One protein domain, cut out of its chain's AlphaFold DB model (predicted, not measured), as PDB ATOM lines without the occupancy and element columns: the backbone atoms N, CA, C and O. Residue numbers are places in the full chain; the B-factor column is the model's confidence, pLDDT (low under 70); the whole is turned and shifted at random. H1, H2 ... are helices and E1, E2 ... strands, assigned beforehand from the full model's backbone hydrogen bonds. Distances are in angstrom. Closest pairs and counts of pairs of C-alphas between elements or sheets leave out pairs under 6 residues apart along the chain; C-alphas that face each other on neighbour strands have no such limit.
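What this domain is: This is residues 41 to 141 of the 141 residues of the protein "DCAF15_WD40 domain-containing protein" of Stichopus japonicus (UniProt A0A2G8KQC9). A strongly twisted sheet of four strands, E1 to E4, is the middle of the model; the two-stranded hairpin of E5 and E6 lies off one side of it, partly over one face, and two short helices, H1 and H2, lie off the opposite side. The long strands E2 and E3 run along the longest axis, and their link, residues 80 to 87, makes one end of it. The printed part has 101 residues with two named helices and then six named strands, H1 H2 E1 E2 E3 E4 E5 E6; the larger sheet has the order E1 E2 E3 E4, the smaller E5 E6, both antiparallel, and the class is mostly strand. The whole is only just compact, close to loose, with a radius of gyration of the C-alphas of 15.1 A, and flat, spanning 49 by 35 by 19 A.

Where its parts are: Find C-alpha 45 at (196.162, 151.891, 228.839), where H1, residues 45 to 48, begins. H2 follows in residues 51 to 55. Next read E1, residues 60 to 64, 12.6 A long. E2, residues 70 to 79, is 28.3 A long, and E3, residues 88 to 97, which begins with C-alpha 88 at (181.970, 170.074, 247.353), is 29.6 A long. E4, residues 105 to 112, measures 20.3 A. E5, residues 124 to 128, measures 13.6 A, and E6, residues 135 to 140, measures 16.8 A and ends with C-alpha 140 at (191.531, 159.906, 252.129).

How they stand to each other: Start at the larger sheet, a meander, each strand the antiparallel neighbour of the one before, with edge strands E1 and E4. In the hairpin of E1 and E2, at 159 degrees, look for N 62 and O 72, 2.8 A apart and within hydrogen-bond range. In the hairpin of E2 and E3, N 75 and O 92 are 2.9 A apart; in that of E3 and E4, N 95 and O 108 are 2.9 A apart. In the hairpin of E5 and E6, at 158 degrees, N 127 and O 137 are 2.8 A apart. The closest C-alphas of E1 and E5 are those of Met 62 and Val 126, 7.8 A apart; E4 and E6 are only just apart, at 8.2 A. Neither helix is on the larger sheet. H1 and H2 are close but not clearly touching, the C-alphas of Lys 46 and Leu 54 being closest at 7.4 A. Every O i to N i+4 pair in H2 is within hydrogen-bond range, and H1 is too short for such a pair.

The domain as a whole: Look to Met 41 and Asp 83 for the two C-alphas farthest apart, 50.2 A. The printed part has no cut and ends at the chain's last residue, 141. The link from E4 to E5, 11 residues, is long. The mean pLDDT of the printed part is 90.9, with residues 81 to 84 under 70.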
ATOM      1  N   MET A  41     203.949 141.435 227.918       76.38
ATOM      2  CA  MET A  41     202.969 141.530 229.005       76.38
ATOM      3  C   MET A  41     202.636 142.985 229.370       76.38
ATOM      4  O   MET A  41     201.819 143.211 230.257       76.38
ATOM      5  N   ALA A  42     203.260 143.971 228.720       85.06
ATOM      6  CA  ALA A  42     202.890 145.369 228.877       85.06
ATOM      7  C   ALA A  42     201.779 145.711 227.880       85.06
ATOM      8  O   ALA A  42     201.927 145.491 226.678       85.06
ATOM      9  N   VAL A  43     200.681 146.263 228.388       88.75
ATOM     10  CA  VAL A  43     199.553 146.720 227.577       88.75
ATOM     11  C   VAL A  43     199.361 148.215 227.831       88.75
ATOM     12  O   VAL A  43     199.157 148.603 228.985       88.75
ATOM     13  N   PRO A  44     199.471 149.075 226.804       90.25
ATOM     14  CA  PRO A  44     199.188 150.497 226.945       90.25
ATOM     15  C   PRO A  44     197.734 150.726 227.359       90.25
ATOM     16  O   PRO A  44     196.820 150.151 226.778       90.25
ATOM     17  N   LEU A  45     197.508 151.616 228.328       90.94
ATOM     18  CA  LEU A  45     196.162 151.891 228.839       90.94
ATOM     19  C   LEU A  45     195.200 152.370 227.734       90.94
ATOM     20  O   LEU A  45     194.050 151.951 227.703       90.94
ATOM     21  N   LYS A  46     195.705 153.164 226.780       92.00
ATOM     22  CA  LYS A  46     194.967 153.637 225.592       92.00
ATOM     23  C   LYS A  46     194.441 152.533 224.670       92.00
ATOM     24  O   LYS A  46     193.545 152.797 223.881       92.00
ATOM     25  N   ASP A  47     195.006 151.330 224.754       92.31
ATOM     26  CA  ASP A  47     194.600 150.201 223.918       92.31
ATOM     27  C   ASP A  47     193.487 149.375 224.593       92.31
ATOM     28  O   ASP A  47     192.849 148.545 223.947       92.31
ATOM     29  N   ILE A  48     193.253 149.585 225.895       94.12
ATOM     30  CA  ILE A  48     192.305 148.809 226.713       94.12
ATOM     31  C   ILE A  48     191.284 149.672 227.459       94.12
ATOM     32  O   ILE A  48     190.472 149.141 228.210       94.12
ATOM     33  N   VAL A  49     191.302 150.986 227.275       92.88
ATOM     34  CA  VAL A  49     190.302 151.916 227.805       92.88
ATOM     35  C   VAL A  49     189.814 152.765 226.646       92.88
ATOM     36  O   VAL A  49     190.615 153.179 225.807       92.88
ATOM     37  N   ASP A  50     188.505 152.994 226.572       89.94
ATOM     38  CA  ASP A  50     187.936 153.839 225.532       89.94
ATOM     39  C   ASP A  50     188.403 155.298 225.668       89.94
ATOM     40  O   ASP A  50     188.829 155.763 226.729       89.94
ATOM     41  N   HIS A  51     188.360 156.017 224.549       87.56
ATOM     42  CA  HIS A  51     188.927 157.356 224.451       87.56
ATOM     43  C   HIS A  51     188.223 158.366 225.366       87.56
ATOM     44  O   HIS A  51     188.896 159.194 225.978       87.56
ATOM     45  N   ASN A  52     186.900 158.254 225.498       89.38
ATOM     46  CA  ASN A  52     186.093 159.159 226.310       89.38
ATOM     47  C   ASN A  52     186.421 158.973 227.794       89.38
ATOM     48  O   ASN A  52     186.735 159.942 228.480       89.38
ATOM     49  N   THR A  53     186.501 157.726 228.265       88.19
ATOM     50  CA  THR A  53     186.928 157.416 229.637       88.19
ATOM     51  C   THR A  53     188.316 157.998 229.951       88.19
ATOM     52  O   THR A  53     188.565 158.465 231.066       88.19
ATOM     53  N   LEU A  54     189.247 157.958 228.988       83.31
ATOM     54  CA  LEU A  54     190.619 158.434 229.189       83.31
ATOM     55  C   LEU A  54     190.766 159.951 229.162       83.31
ATOM     56  O   LEU A  54     191.598 160.475 229.903       83.31
ATOM     57  N   LEU A  55     190.045 160.636 228.276       85.81
ATOM     58  CA  LEU A  55     190.256 162.062 228.030       85.81
ATOM     59  C   LEU A  55     189.168 162.958 228.615       85.81
ATOM     60  O   LEU A  55     189.473 164.087 228.991       85.81
ATOM     61  N   GLU A  56     187.930 162.480 228.689       88.25
ATOM     62  CA  GLU A  56     186.769 163.301 229.044       88.25
ATOM     63  C   GLU A  56     186.330 163.052 230.489       88.25
ATOM     64  O   GLU A  56     186.151 163.995 231.255       88.25
ATOM     65  N   ASP A  57     186.249 161.787 230.901       91.50
ATOM     66  CA  ASP A  57     185.671 161.410 232.200       91.50
ATOM     67  C   ASP A  57     186.627 161.605 233.396       91.50
ATOM     68  O   ASP A  57     186.233 161.450 234.555       91.50
ATOM     69  N   GLY A  58     187.901 161.930 233.145       91.75
ATOM     70  CA  GLY A  58     188.863 162.284 234.195       91.75
ATOM     71  C   GLY A  58     189.235 161.133 235.141       91.75
ATOM     72  O   GLY A  58     189.472 161.356 236.330       91.75
ATOM     73  N   HIS A  59     189.282 159.895 234.640       95.69
ATOM     74  CA  HIS A  59     189.649 158.727 235.443       95.69
ATOM     75  C   HIS A  59     191.131 158.722 235.851       95.69
ATOM     76  O   HIS A  59     192.035 158.741 235.017       95.69
ATOM     77  N   VAL A  60     191.387 158.558 237.151       95.69
ATOM     78  CA  VAL A  60     192.723 158.317 237.709       95.69
ATOM     79  C   VAL A  60     192.866 156.836 238.052       95.69
ATOM     80  O   VAL A  60     192.279 156.345 239.018       95.69
ATOM     81  N   PHE A  61     193.647 156.105 237.254       96.06
ATOM     82  CA  PHE A  61     193.889 154.672 237.438       96.06
ATOM     83  C   PHE A  61     194.913 154.413 238.550       96.06
ATOM     84  O   PHE A  61     196.031 154.919 238.513       96.06
ATOM     85  N   MET A  62     194.525 153.603 239.537       95.69
ATOM     86  CA  MET A  62     195.301 153.338 240.755       95.69
ATOM     87  C   MET A  62     196.092 152.027 240.688       95.69
ATOM     88  O   MET A  62     197.079 151.869 241.402       95.69
ATOM     89  N   GLY A  63     195.670 151.088 239.834       94.12
ATOM     90  CA  GLY A  63     196.344 149.806 239.629       94.12
ATOM     91  C   GLY A  63     195.405 148.608 239.710       94.12
ATOM     92  O   GLY A  63     194.184 148.749 239.669       94.12
ATOM     93  N   PHE A  64     195.994 147.417 239.793       94.00
ATOM     94  CA  PHE A  64     195.268 146.151 239.818       94.00
ATOM     95  C   PHE A  64     194.794 145.770 241.225       94.00
ATOM     96  O   PHE A  64     195.453 146.069 242.222       94.00
ATOM     97  N   SER A  65     193.683 145.036 241.299       94.00
ATOM     98  CA  SER A  65     193.325 144.240 242.472       94.00
ATOM     99  C   SER A  65     194.389 143.169 242.743       94.00
ATOM    100  O   SER A  65     195.145 142.776 241.854       94.00
ATOM    101  N   LYS A  66     194.440 142.666 243.981       90.31
ATOM    102  CA  LYS A  66     195.425 141.661 244.421       90.31
ATOM    103  C   LYS A  66     195.445 140.397 243.544       90.31
ATOM    104  O   LYS A  66     196.503 139.811 243.346       90.31
ATOM    105  N   ASP A  67     194.291 139.989 243.027       89.88
ATOM    106  CA  ASP A  67     194.119 138.833 242.139       89.88
ATOM    107  C   ASP A  67     194.331 139.154 240.645       89.88
ATOM    108  O   ASP A  67     194.260 138.259 239.805       89.88
ATOM    109  N   GLY A  68     194.575 140.423 240.297       91.75
ATOM    110  CA  GLY A  68     194.784 140.891 238.928       91.75
ATOM    111  C   GLY A  68     193.531 140.914 238.045       91.75
ATOM    112  O   GLY A  68     193.637 141.246 236.867       91.75
ATOM    113  N   GLN A  69     192.350 140.575 238.574       94.31
ATOM    114  CA  GLN A  69     191.120 140.505 237.774       94.31
ATOM    115  C   GLN A  69     190.536 141.878 237.446       94.31
ATOM    116  O   GLN A  69     189.856 142.038 236.426       94.31
ATOM    117  N   PHE A  70     190.788 142.865 238.304       96.06
ATOM    118  CA  PHE A  70     190.230 144.200 238.173       96.06
ATOM    119  C   PHE A  70     191.322 145.257 238.157       96.06
ATOM    120  O   PHE A  70     192.319 145.146 238.863       96.06
ATOM    121  N   VAL A  71     191.090 146.318 237.395       96.62
ATOM    122  CA  VAL A  71     191.803 147.585 237.538       96.62
ATOM    123  C   VAL A  71     190.885 148.558 238.268       96.62
ATOM    124  O   VAL A  71     189.690 148.640 237.978       96.62
ATOM    125  N   ILE A  72     191.438 149.279 239.235       97.38
ATOM    126  CA  ILE A  72     190.725 150.255 240.054       97.38
ATOM    127  C   ILE A  72     191.089 151.656 239.567       97.38
ATOM    128  O   ILE A  72     192.261 151.962 239.339       97.38
ATOM    129  N   SER A  73     190.088 152.519 239.432       97.62
ATOM    130  CA  SER A  73     190.280 153.948 239.164       97.62
ATOM    131  C   SER A  73     189.315 154.774 239.999       97.62
ATOM    132  O   SER A  73     188.259 154.256 240.357       97.62
ATOM    133  N   TYR A  74     189.598 156.053 240.216       97.50
ATOM    134  CA  TYR A  74     188.610 156.986 240.753       97.50
ATOM    135  C   TYR A  74     188.368 158.166 239.811       97.50
ATOM    136  O   TYR A  74     189.216 158.479 238.977       97.50
ATOM    137  N   THR A  75     187.217 158.816 239.958       96.81
ATOM    138  CA  THR A  75     186.929 160.132 239.376       96.81
ATOM    139  C   THR A  75     186.613 161.123 240.487       96.81
ATOM    140  O   THR A  75     186.182 160.737 241.579       96.81
ATOM    141  N   LEU A  76     186.852 162.401 240.203       94.94
ATOM    142  CA  LEU A  76     186.570 163.517 241.093       94.94
ATOM    143  C   LEU A  76     185.636 164.491 240.382       94.94
ATOM    144  O   LEU A  76     185.980 165.020 239.330       94.94
ATOM    145  N   VAL A  77     184.473 164.735 240.974       91.75
ATOM    146  CA  VAL A  77     183.483 165.690 240.482       91.75
ATOM    147  C   VAL A  77     183.387 166.839 241.476       91.75
ATOM    148  O   VAL A  77     183.214 166.619 242.674       91.75
ATOM    149  N   LEU A  78     183.523 168.063 240.975       90.44
ATOM    150  CA  LEU A  78     183.255 169.282 241.729       90.44
ATOM    151  C   LEU A  78     181.765 169.597 241.623       90.44
ATOM    152  O   LEU A  78     181.261 169.830 240.527       90.44
ATOM    153  N   ASP A  79     181.084 169.599 242.760       83.69
ATOM    154  CA  ASP A  79     179.687 169.991 242.875       83.69
ATOM    155  C   ASP A  79     179.594 171.389 243.499       83.69
ATOM    156  O   ASP A  79     180.138 171.653 244.577       83.69
ATOM    157  N   PHE A  80     178.915 172.287 242.794       77.00
ATOM    158  CA  PHE A  80     178.588 173.633 243.243       77.00
ATOM    159  C   PHE A  80     177.074 173.661 243.453       77.00
ATOM    160  O   PHE A  80     176.334 174.132 242.592       77.00
ATOM    161  N   GLY A  81     176.608 173.075 244.558       66.56
ATOM    162  CA  GLY A  81     175.176 173.012 244.849       66.56
ATOM    163  C   GLY A  81     174.550 174.409 244.860       66.56
ATOM    164  O   GLY A  81     175.196 175.359 245.310       66.56
ATOM    165  N   GLU A  82     173.294 174.524 244.407       67.69
ATOM    166  CA  GLU A  82     172.576 175.808 244.255       67.69
ATOM    167  C   GLU A  82     172.592 176.679 245.529       67.69
ATOM    168  O   GLU A  82     172.636 177.903 245.427       67.69
ATOM    169  N   ASP A  83     172.656 176.063 246.715       67.88
ATOM    170  CA  ASP A  83     172.623 176.743 248.020       67.88
ATOM    171  C   ASP A  83     173.984 176.824 248.747       67.88
ATOM    172  O   ASP A  83     174.061 177.305 249.882       67.88
ATOM    173  N   SER A  84     175.081 176.334 248.154       63.19
ATOM    174  CA  SER A  84     176.388 176.295 248.826       63.19
ATOM    175  C   SER A  84     177.396 177.269 248.222       63.19
ATOM    176  O   SER A  84     177.802 177.133 247.074       63.19
ATOM    177  N   ALA A  85     177.889 178.205 249.038       72.12
ATOM    178  CA  ALA A  85     178.945 179.143 248.643       72.12
ATOM    179  C   ALA A  85     180.337 178.492 248.480       72.12
ATOM    180  O   ALA A  85     181.276 179.157 248.045       72.12
ATOM    181  N   MET A  86     180.499 177.217 248.859       76.62
ATOM    182  CA  MET A  86     181.768 176.493 248.770       76.62
ATOM    183  C   MET A  86     181.634 175.227 247.916       76.62
ATOM    184  O   MET A  86     180.638 174.520 248.065       76.62
ATOM    185  N   PRO A  87     182.646 174.904 247.085       84.00
ATOM    186  CA  PRO A  87     182.654 173.681 246.290       84.00
ATOM    187  C   PRO A  87     182.682 172.433 247.177       84.00
ATOM    188  O   PRO A  87     183.392 172.389 248.187       84.00
ATOM    189  N   CYS A  88     181.952 171.403 246.758       89.75
ATOM    190  CA  CYS A  88     181.970 170.074 247.353       89.75
ATOM    191  C   CYS A  88     182.663 169.086 246.405       89.75
ATOM    192  O   CYS A  88     182.359 169.026 245.216       89.75
ATOM    193  N   TYR A  89     183.600 168.302 246.927       92.81
ATOM    194  CA  TYR A  89     184.352 167.311 246.165       92.81
ATOM    195  C   TYR A  89     183.712 165.930 246.315       92.81
ATOM    196  O   TYR A  89     183.696 165.345 247.398       92.81
ATOM    197  N   SER A  90     183.220 165.391 245.208       94.12
ATOM    198  CA  SER A  90     182.562 164.093 245.129       94.12
ATOM    199  C   SER A  90     183.483 163.075 244.458       94.12
ATOM    200  O   SER A  90     183.927 163.275 243.329       94.12
ATOM    201  N   TYR A  91     183.782 161.975 245.151       96.56
ATOM    202  CA  TYR A  91     184.675 160.929 244.651       96.56
ATOM    203  C   TYR A  91     183.889 159.678 244.292       96.56
ATOM    204  O   TYR A  91     183.137 159.157 245.115       96.56
ATOM    205  N   LYS A  92     184.137 159.129 243.105       96.94
ATOM    206  CA  LYS A  92     183.597 157.828 242.701       96.94
ATOM    207  C   LYS A  92     184.725 156.849 242.455       96.94
ATOM    208  O   LYS A  92     185.688 157.177 241.771       96.94
ATOM    209  N   LEU A  93     184.595 155.646 242.997       97.69
ATOM    210  CA  LEU A  93     185.511 154.538 242.772       97.69
ATOM    211  C   LEU A  93     184.917 153.582 241.739       97.69
ATOM    212  O   LEU A  93     183.735 153.256 241.803       97.69
ATOM    213  N   HIS A  94     185.745 153.115 240.810       97.38
ATOM    214  CA  HIS A  94     185.325 152.304 239.671       97.38
ATOM    215  C   HIS A  94     186.147 151.025 239.578       97.38
ATOM    216  O   HIS A  94     187.370 151.048 239.745       97.38
ATOM    217  N   TRP A  95     185.470 149.933 239.236       97.50
ATOM    218  CA  TRP A  95     186.073 148.638 238.952       97.50
ATOM    219  C   TRP A  95     185.961 148.332 237.475       97.50
ATOM    220  O   TRP A  95     184.866 148.306 236.911       97.50
ATOM    221  N   TRP A  96     187.100 148.015 236.882       97.38
ATOM    222  CA  TRP A  96     187.226 147.646 235.486       97.38
ATOM    223  C   TRP A  96     187.659 146.195 235.409       97.38
ATOM    224  O   TRP A  96     188.725 145.845 235.904       97.38
ATOM    225  N   LYS A  97     186.849 145.329 234.801       97.19
ATOM    226  CA  LYS A  97     187.252 143.944 234.556       97.19
ATOM    227  C   LYS A  97     188.352 143.933 233.505       97.19
ATOM    228  O   LYS A  97     188.099 144.276 232.348       97.19
ATOM    229  N   PHE A  98     189.547 143.521 233.917       95.12
ATOM    230  CA  PHE A  98     190.688 143.409 233.029       95.12
ATOM    231  C   PHE A  98     190.530 142.193 232.119       95.12
ATOM    232  O   PHE A  98     190.106 141.114 232.541       95.12
ATOM    233  N   ARG A  99     190.863 142.380 230.846       91.00
ATOM    234  CA  ARG A  99     190.897 141.332 229.831       91.00
ATOM    235  C   ARG A  99     192.160 141.547 229.020       91.00
ATOM    236  O   ARG A  99     192.422 142.664 228.582       91.00
ATOM    237  N   ASP A 100     192.949 140.494 228.849       85.25
ATOM    238  CA  ASP A 100     194.225 140.609 228.147       85.25
ATOM    239  C   ASP A 100     194.010 141.163 226.730       85.25
ATOM    240  O   ASP A 100     193.246 140.596 225.946       85.25
ATOM    241  N   ARG A 101     194.656 142.299 226.436       86.19
ATOM    242  CA  ARG A 101     194.615 143.014 225.142       86.19
ATOM    243  C   ARG A 101     193.211 143.317 224.601       86.19
ATOM    244  O   ARG A 101     193.052 143.524 223.401       86.19
ATOM    245  N   GLN A 102     192.198 143.341 225.461       91.56
ATOM    246  CA  GLN A 102     190.835 143.718 225.100       91.56
ATOM    247  C   GLN A 102     190.414 144.951 225.902       91.56
ATOM    248  O   GLN A 102     190.902 145.137 227.020       91.56
ATOM    249  N   PRO A 103     189.471 145.757 225.381       94.00
ATOM    250  CA  PRO A 103     188.871 146.835 226.151       94.00
ATOM    251  C   PRO A 103     188.342 146.332 227.499       94.00
ATOM    252  O   PRO A 103     187.623 145.329 227.577       94.00
ATOM    253  N   MET A 104     188.724 147.026 228.567       95.19
ATOM    254  CA  MET A 104     188.220 146.779 229.904       95.19
ATOM    255  C   MET A 104     186.749 147.163 229.983       95.19
ATOM    256  O   MET A 104     186.288 148.102 229.340       95.19
ATOM    257  N   VAL A 105     186.007 146.441 230.816       94.94
ATOM    258  CA  VAL A 105     184.577 146.688 231.014       94.94
ATOM    259  C   VAL A 105     184.364 147.204 232.427       94.94
ATOM    260  O   VAL A 105     184.763 146.533 233.380       94.94
ATOM    261  N   LYS A 106     183.729 148.371 232.579       95.69
ATOM    262  CA  LYS A 106     183.306 148.880 233.890       95.69
ATOM    263  C   LYS A 106     182.262 147.924 234.475       95.69
ATOM    264  O   LYS A 106     181.243 147.659 233.845       95.69
ATOM    265  N   VAL A 107     182.531 147.366 235.653       96.88
ATOM    266  CA  VAL A 107     181.654 146.386 236.325       96.88
ATOM    267  C   VAL A 107     181.036 146.911 237.616       96.88
ATOM    268  O   VAL A 107     180.066 146.336 238.099       96.88
ATOM    269  N   SER A 108     181.590 147.974 238.195       96.50
ATOM    270  CA  SER A 108     181.036 148.612 239.387       96.50
ATOM    271  C   SER A 108     181.498 150.060 239.485       96.50
ATOM    272  O   SER A 108     182.626 150.379 239.106       96.50
ATOM    273  N   GLU A 109     180.626 150.911 240.012       96.44
ATOM    274  CA  GLU A 109     180.871 152.310 240.350       96.44
ATOM    275  C   GLU A 109     180.244 152.575 241.718       96.44
ATOM    276  O   GLU A 109     179.097 152.189 241.957       96.44
ATOM    277  N   ILE A 110     180.999 153.185 242.631       95.88
ATOM    278  CA  ILE A 110     180.557 153.421 244.006       95.88
ATOM    279  C   ILE A 110     180.992 154.814 244.456       95.88
ATOM    280  O   ILE A 110     182.163 155.176 244.346       95.88
ATOM    281  N   GLN A 111     180.046 155.576 245.004       95.94
ATOM    282  CA  GLN A 111     180.316 156.864 245.634       95.94
ATOM    283  C   GLN A 111     181.114 156.659 246.928       95.94
ATOM    284  O   GLN A 111     180.670 155.969 247.849       95.94
ATOM    285  N   LEU A 112     182.288 157.276 247.012       95.81
ATOM    286  CA  LEU A 112     183.083 157.320 248.231       95.81
ATOM    287  C   LEU A 112     182.621 158.482 249.107       95.81
ATOM    288  O   LEU A 112     182.241 159.540 248.606       95.81
ATOM    289  N   PHE A 113     182.700 158.277 250.424       93.25
ATOM    290  CA  PHE A 113     182.407 159.303 251.430       93.25
ATOM    291  C   PHE A 113     181.030 159.965 251.234       93.25
ATOM    292  O   PHE A 113     180.890 161.160 251.454       93.25
ATOM    293  N   ALA A 114     180.019 159.199 250.807       87.25
ATOM    294  CA  ALA A 114     178.714 159.730 250.394       87.25
ATOM    295  C   ALA A 114     178.008 160.591 251.463       87.25
ATOM    296  O   ALA A 114     177.196 161.445 251.124       87.25
ATOM    297  N   GLU A 115     178.323 160.376 252.740       87.12
ATOM    298  CA  GLU A 115     177.742 161.100 253.877       87.12
ATOM    299  C   GLU A 115     178.583 162.312 254.328       87.12
ATOM    300  O   GLU A 115     178.195 163.027 255.249       87.12
ATOM    301  N   GLU A 116     179.726 162.574 253.688       87.88
ATOM    302  CA  GLU A 116     180.668 163.625 254.078       87.88
ATOM    303  C   GLU A 116     180.703 164.760 253.051       87.88
ATOM    304  O   GLU A 116     180.853 164.545 251.848       87.88
ATOM    305  N   LYS A 117     180.640 166.005 253.535       88.56
ATOM    306  CA  LYS A 117     180.869 167.193 252.704       88.56
ATOM    307  C   LYS A 117     182.358 167.501 252.667       88.56
ATOM    308  O   LYS A 117     182.908 168.082 253.604       88.56
ATOM    309  N   ILE A 118     183.010 167.102 251.583       91.38
ATOM    310  CA  ILE A 118     184.446 167.301 251.402       91.38
ATOM    311  C   ILE A 118     184.674 168.662 250.742       91.38
ATOM    312  O   ILE A 118     184.261 168.875 249.609       91.38
ATOM    313  N   SER A 119     185.351 169.578 251.432       89.94
ATOM    314  CA  SER A 119     185.622 170.940 250.942       89.94
ATOM    315  C   SER A 119     186.991 171.112 250.277       89.94
ATOM    316  O   SER A 119     187.283 172.185 249.752       89.94
ATOM    317  N   LEU A 120     187.843 170.083 250.305       90.75
ATOM    318  CA  LEU A 120     189.199 170.102 249.754       90.75
ATOM    319  C   LEU A 120     189.487 168.830 248.954       90.75
ATOM    320  O   LEU A 120     188.971 167.756 249.260       90.75
ATOM    321  N   ALA A 121     190.359 168.937 247.954       92.00
ATOM    322  CA  ALA A 121     190.845 167.766 247.240       92.00
ATOM    323  C   ALA A 121     191.613 166.833 248.201       92.00
ATOM    324  O   ALA A 121     192.507 167.282 248.915       92.00
ATOM    325  N   LEU A 122     191.258 165.547 248.210       95.06
ATOM    326  CA  LEU A 122     191.841 164.512 249.054       95.06
ATOM    327  C   LEU A 122     192.884 163.736 248.268       95.06
ATOM    328  O   LEU A 122     192.692 163.406 247.094       95.06
ATOM    329  N   HIS A 123     193.941 163.333 248.957       95.19
ATOM    330  CA  HIS A 123     194.803 162.281 248.447       95.19
ATOM    331  C   HIS A 123     194.229 160.917 248.828       95.19
ATOM    332  O   HIS A 123     193.974 160.651 250.001       95.19
ATOM    333  N   LEU A 124     194.032 160.043 247.838       96.00
ATOM    334  CA  LEU A 124     193.429 158.728 248.048       96.00
ATOM    335  C   LEU A 124     194.465 157.604 248.057       96.00
ATOM    336  O   LEU A 124     195.332 157.521 247.186       96.00
ATOM    337  N   ALA A 125     194.302 156.684 249.003       95.56
ATOM    338  CA  ALA A 125     194.981 155.398 249.048       95.56
ATOM    339  C   ALA A 125     193.950 154.263 249.060       95.56
ATOM    340  O   ALA A 125     192.992 154.287 249.835       95.56
ATOM    341  N   VAL A 126     194.168 153.253 248.215       95.06
ATOM    342  CA  VAL A 126     193.367 152.023 248.173       95.06
ATOM    343  C   VAL A 126     194.234 150.861 248.634       95.06
ATOM    344  O   VAL A 126     195.316 150.632 248.097       95.06
ATOM    345  N   CYS A 127     193.746 150.123 249.624       93.69
ATOM    346  CA  CYS A 127     194.453 149.013 250.245       93.69
ATOM    347  C   CYS A 127     193.608 147.736 250.184       93.69
ATOM    348  O   CYS A 127     192.408 147.753 250.466       93.69
ATOM    349  N   SER A 128     194.254 146.613 249.884       92.44
ATOM    350  CA  SER A 128     193.658 145.276 249.979       92.44
ATOM    351  C   SER A 128     194.096 144.586 251.266       92.44
ATOM    352  O   SER A 128     195.218 144.787 251.740       92.44
ATOM    353  N   TRP A 129     193.227 143.747 251.830       91.81
ATOM    354  CA  TRP A 129     193.597 142.928 252.978       91.81
ATOM    355  C   TRP A 129     194.481 141.749 252.546       91.81
ATOM    356  O   TRP A 129     194.298 141.205 251.455       91.81
ATOM    357  N   PRO A 130     195.416 141.286 253.395       89.88
ATOM    358  CA  PRO A 130     196.238 140.123 253.066       89.88
ATOM    359  C   PRO A 130     195.423 138.832 252.893       89.88
ATOM    360  O   PRO A 130     195.753 138.015 252.037       89.88
ATOM    361  N   THR A 131     194.364 138.657 253.688       91.50
ATOM    362  CA  THR A 131     193.603 137.400 253.810       91.50
ATOM    363  C   THR A 131     192.145 137.491 253.361       91.50
ATOM    364  O   THR A 131     191.487 136.459 253.299       91.50
ATOM    365  N   ASP A 132     191.622 138.690 253.092       90.12
ATOM    366  CA  ASP A 132     190.225 138.900 252.695       90.12
ATOM    367  C   ASP A 132     190.164 139.646 251.358       90.12
ATOM    368  O   ASP A 132     190.357 140.860 251.296       90.12
ATOM    369  N   ASP A 133     189.867 138.910 250.291       89.00
ATOM    370  CA  ASP A 133     189.749 139.461 248.939       89.00
ATOM    371  C   ASP A 133     188.322 139.971 248.647       89.00
ATOM    372  O   ASP A 133     188.041 140.494 247.570       89.00
ATOM    373  N   THR A 134     187.398 139.868 249.613       90.06
ATOM    374  CA  THR A 134     186.004 140.319 249.456       90.06
ATOM    375  C   THR A 134     185.821 141.815 249.710       90.06
ATOM    376  O   THR A 134     184.735 142.349 249.447       90.06
ATOM    377  N   LYS A 135     186.850 142.496 250.232       90.00
ATOM    378  CA  LYS A 135     186.791 143.895 250.675       90.00
ATOM    379  C   LYS A 135     188.075 144.649 250.369       90.00
ATOM    380  O   LYS A 135     189.167 144.086 250.369       90.00
ATOM    381  N   ILE A 136     187.934 145.958 250.217       93.94
ATOM    382  CA  ILE A 136     189.054 146.900 250.171       93.94
ATOM    383  C   ILE A 136     188.836 148.023 251.187       93.94
ATOM    384  O   ILE A 136     187.707 148.295 251.607       93.94
ATOM    385  N   LEU A 137     189.930 148.672 251.576       95.00
ATOM    386  CA  LEU A 137     189.938 149.882 252.386       95.00
ATOM    387  C   LEU A 137     190.308 151.064 251.495       95.00
ATOM    388  O   LEU A 137     191.323 151.024 250.803       95.00
ATOM    389  N   VAL A 138     189.507 152.123 251.564       96.38
ATOM    390  CA  VAL A 138     189.812 153.405 250.925       96.38
ATOM    391  C   VAL A 138     190.056 154.437 252.017       96.38
ATOM    392  O   VAL A 138     189.226 154.603 252.915       96.38
ATOM    393  N   TYR A 139     191.202 155.105 251.951       95.62
ATOM    394  CA  TYR A 139     191.609 156.145 252.888       95.62
ATOM    395  C   TYR A 139     191.870 157.450 252.136       95.62
ATOM    396  O   TYR A 139     192.555 157.440 251.116       95.62
ATOM    397  N   GLY A 140     191.321 158.553 252.646       95.25
ATOM    398  CA  GLY A 140     191.531 159.906 252.129       95.25
ATOM    399  C   GLY A 140     192.052 160.831 253.225       95.25
ATOM    400  O   GLY A 140     191.601 160.714 254.371       95.25
ATOM    401  N   TRP A 141     192.993 161.718 252.893       93.69
ATOM    402  CA  TRP A 141     193.508 162.756 253.796       93.69
ATOM    403  C   TRP A 141     193.703 164.097 253.095       93.69
ATOM    404  O   TRP A 141     193.826 164.098 251.846       93.69
TER     405      TRP A 141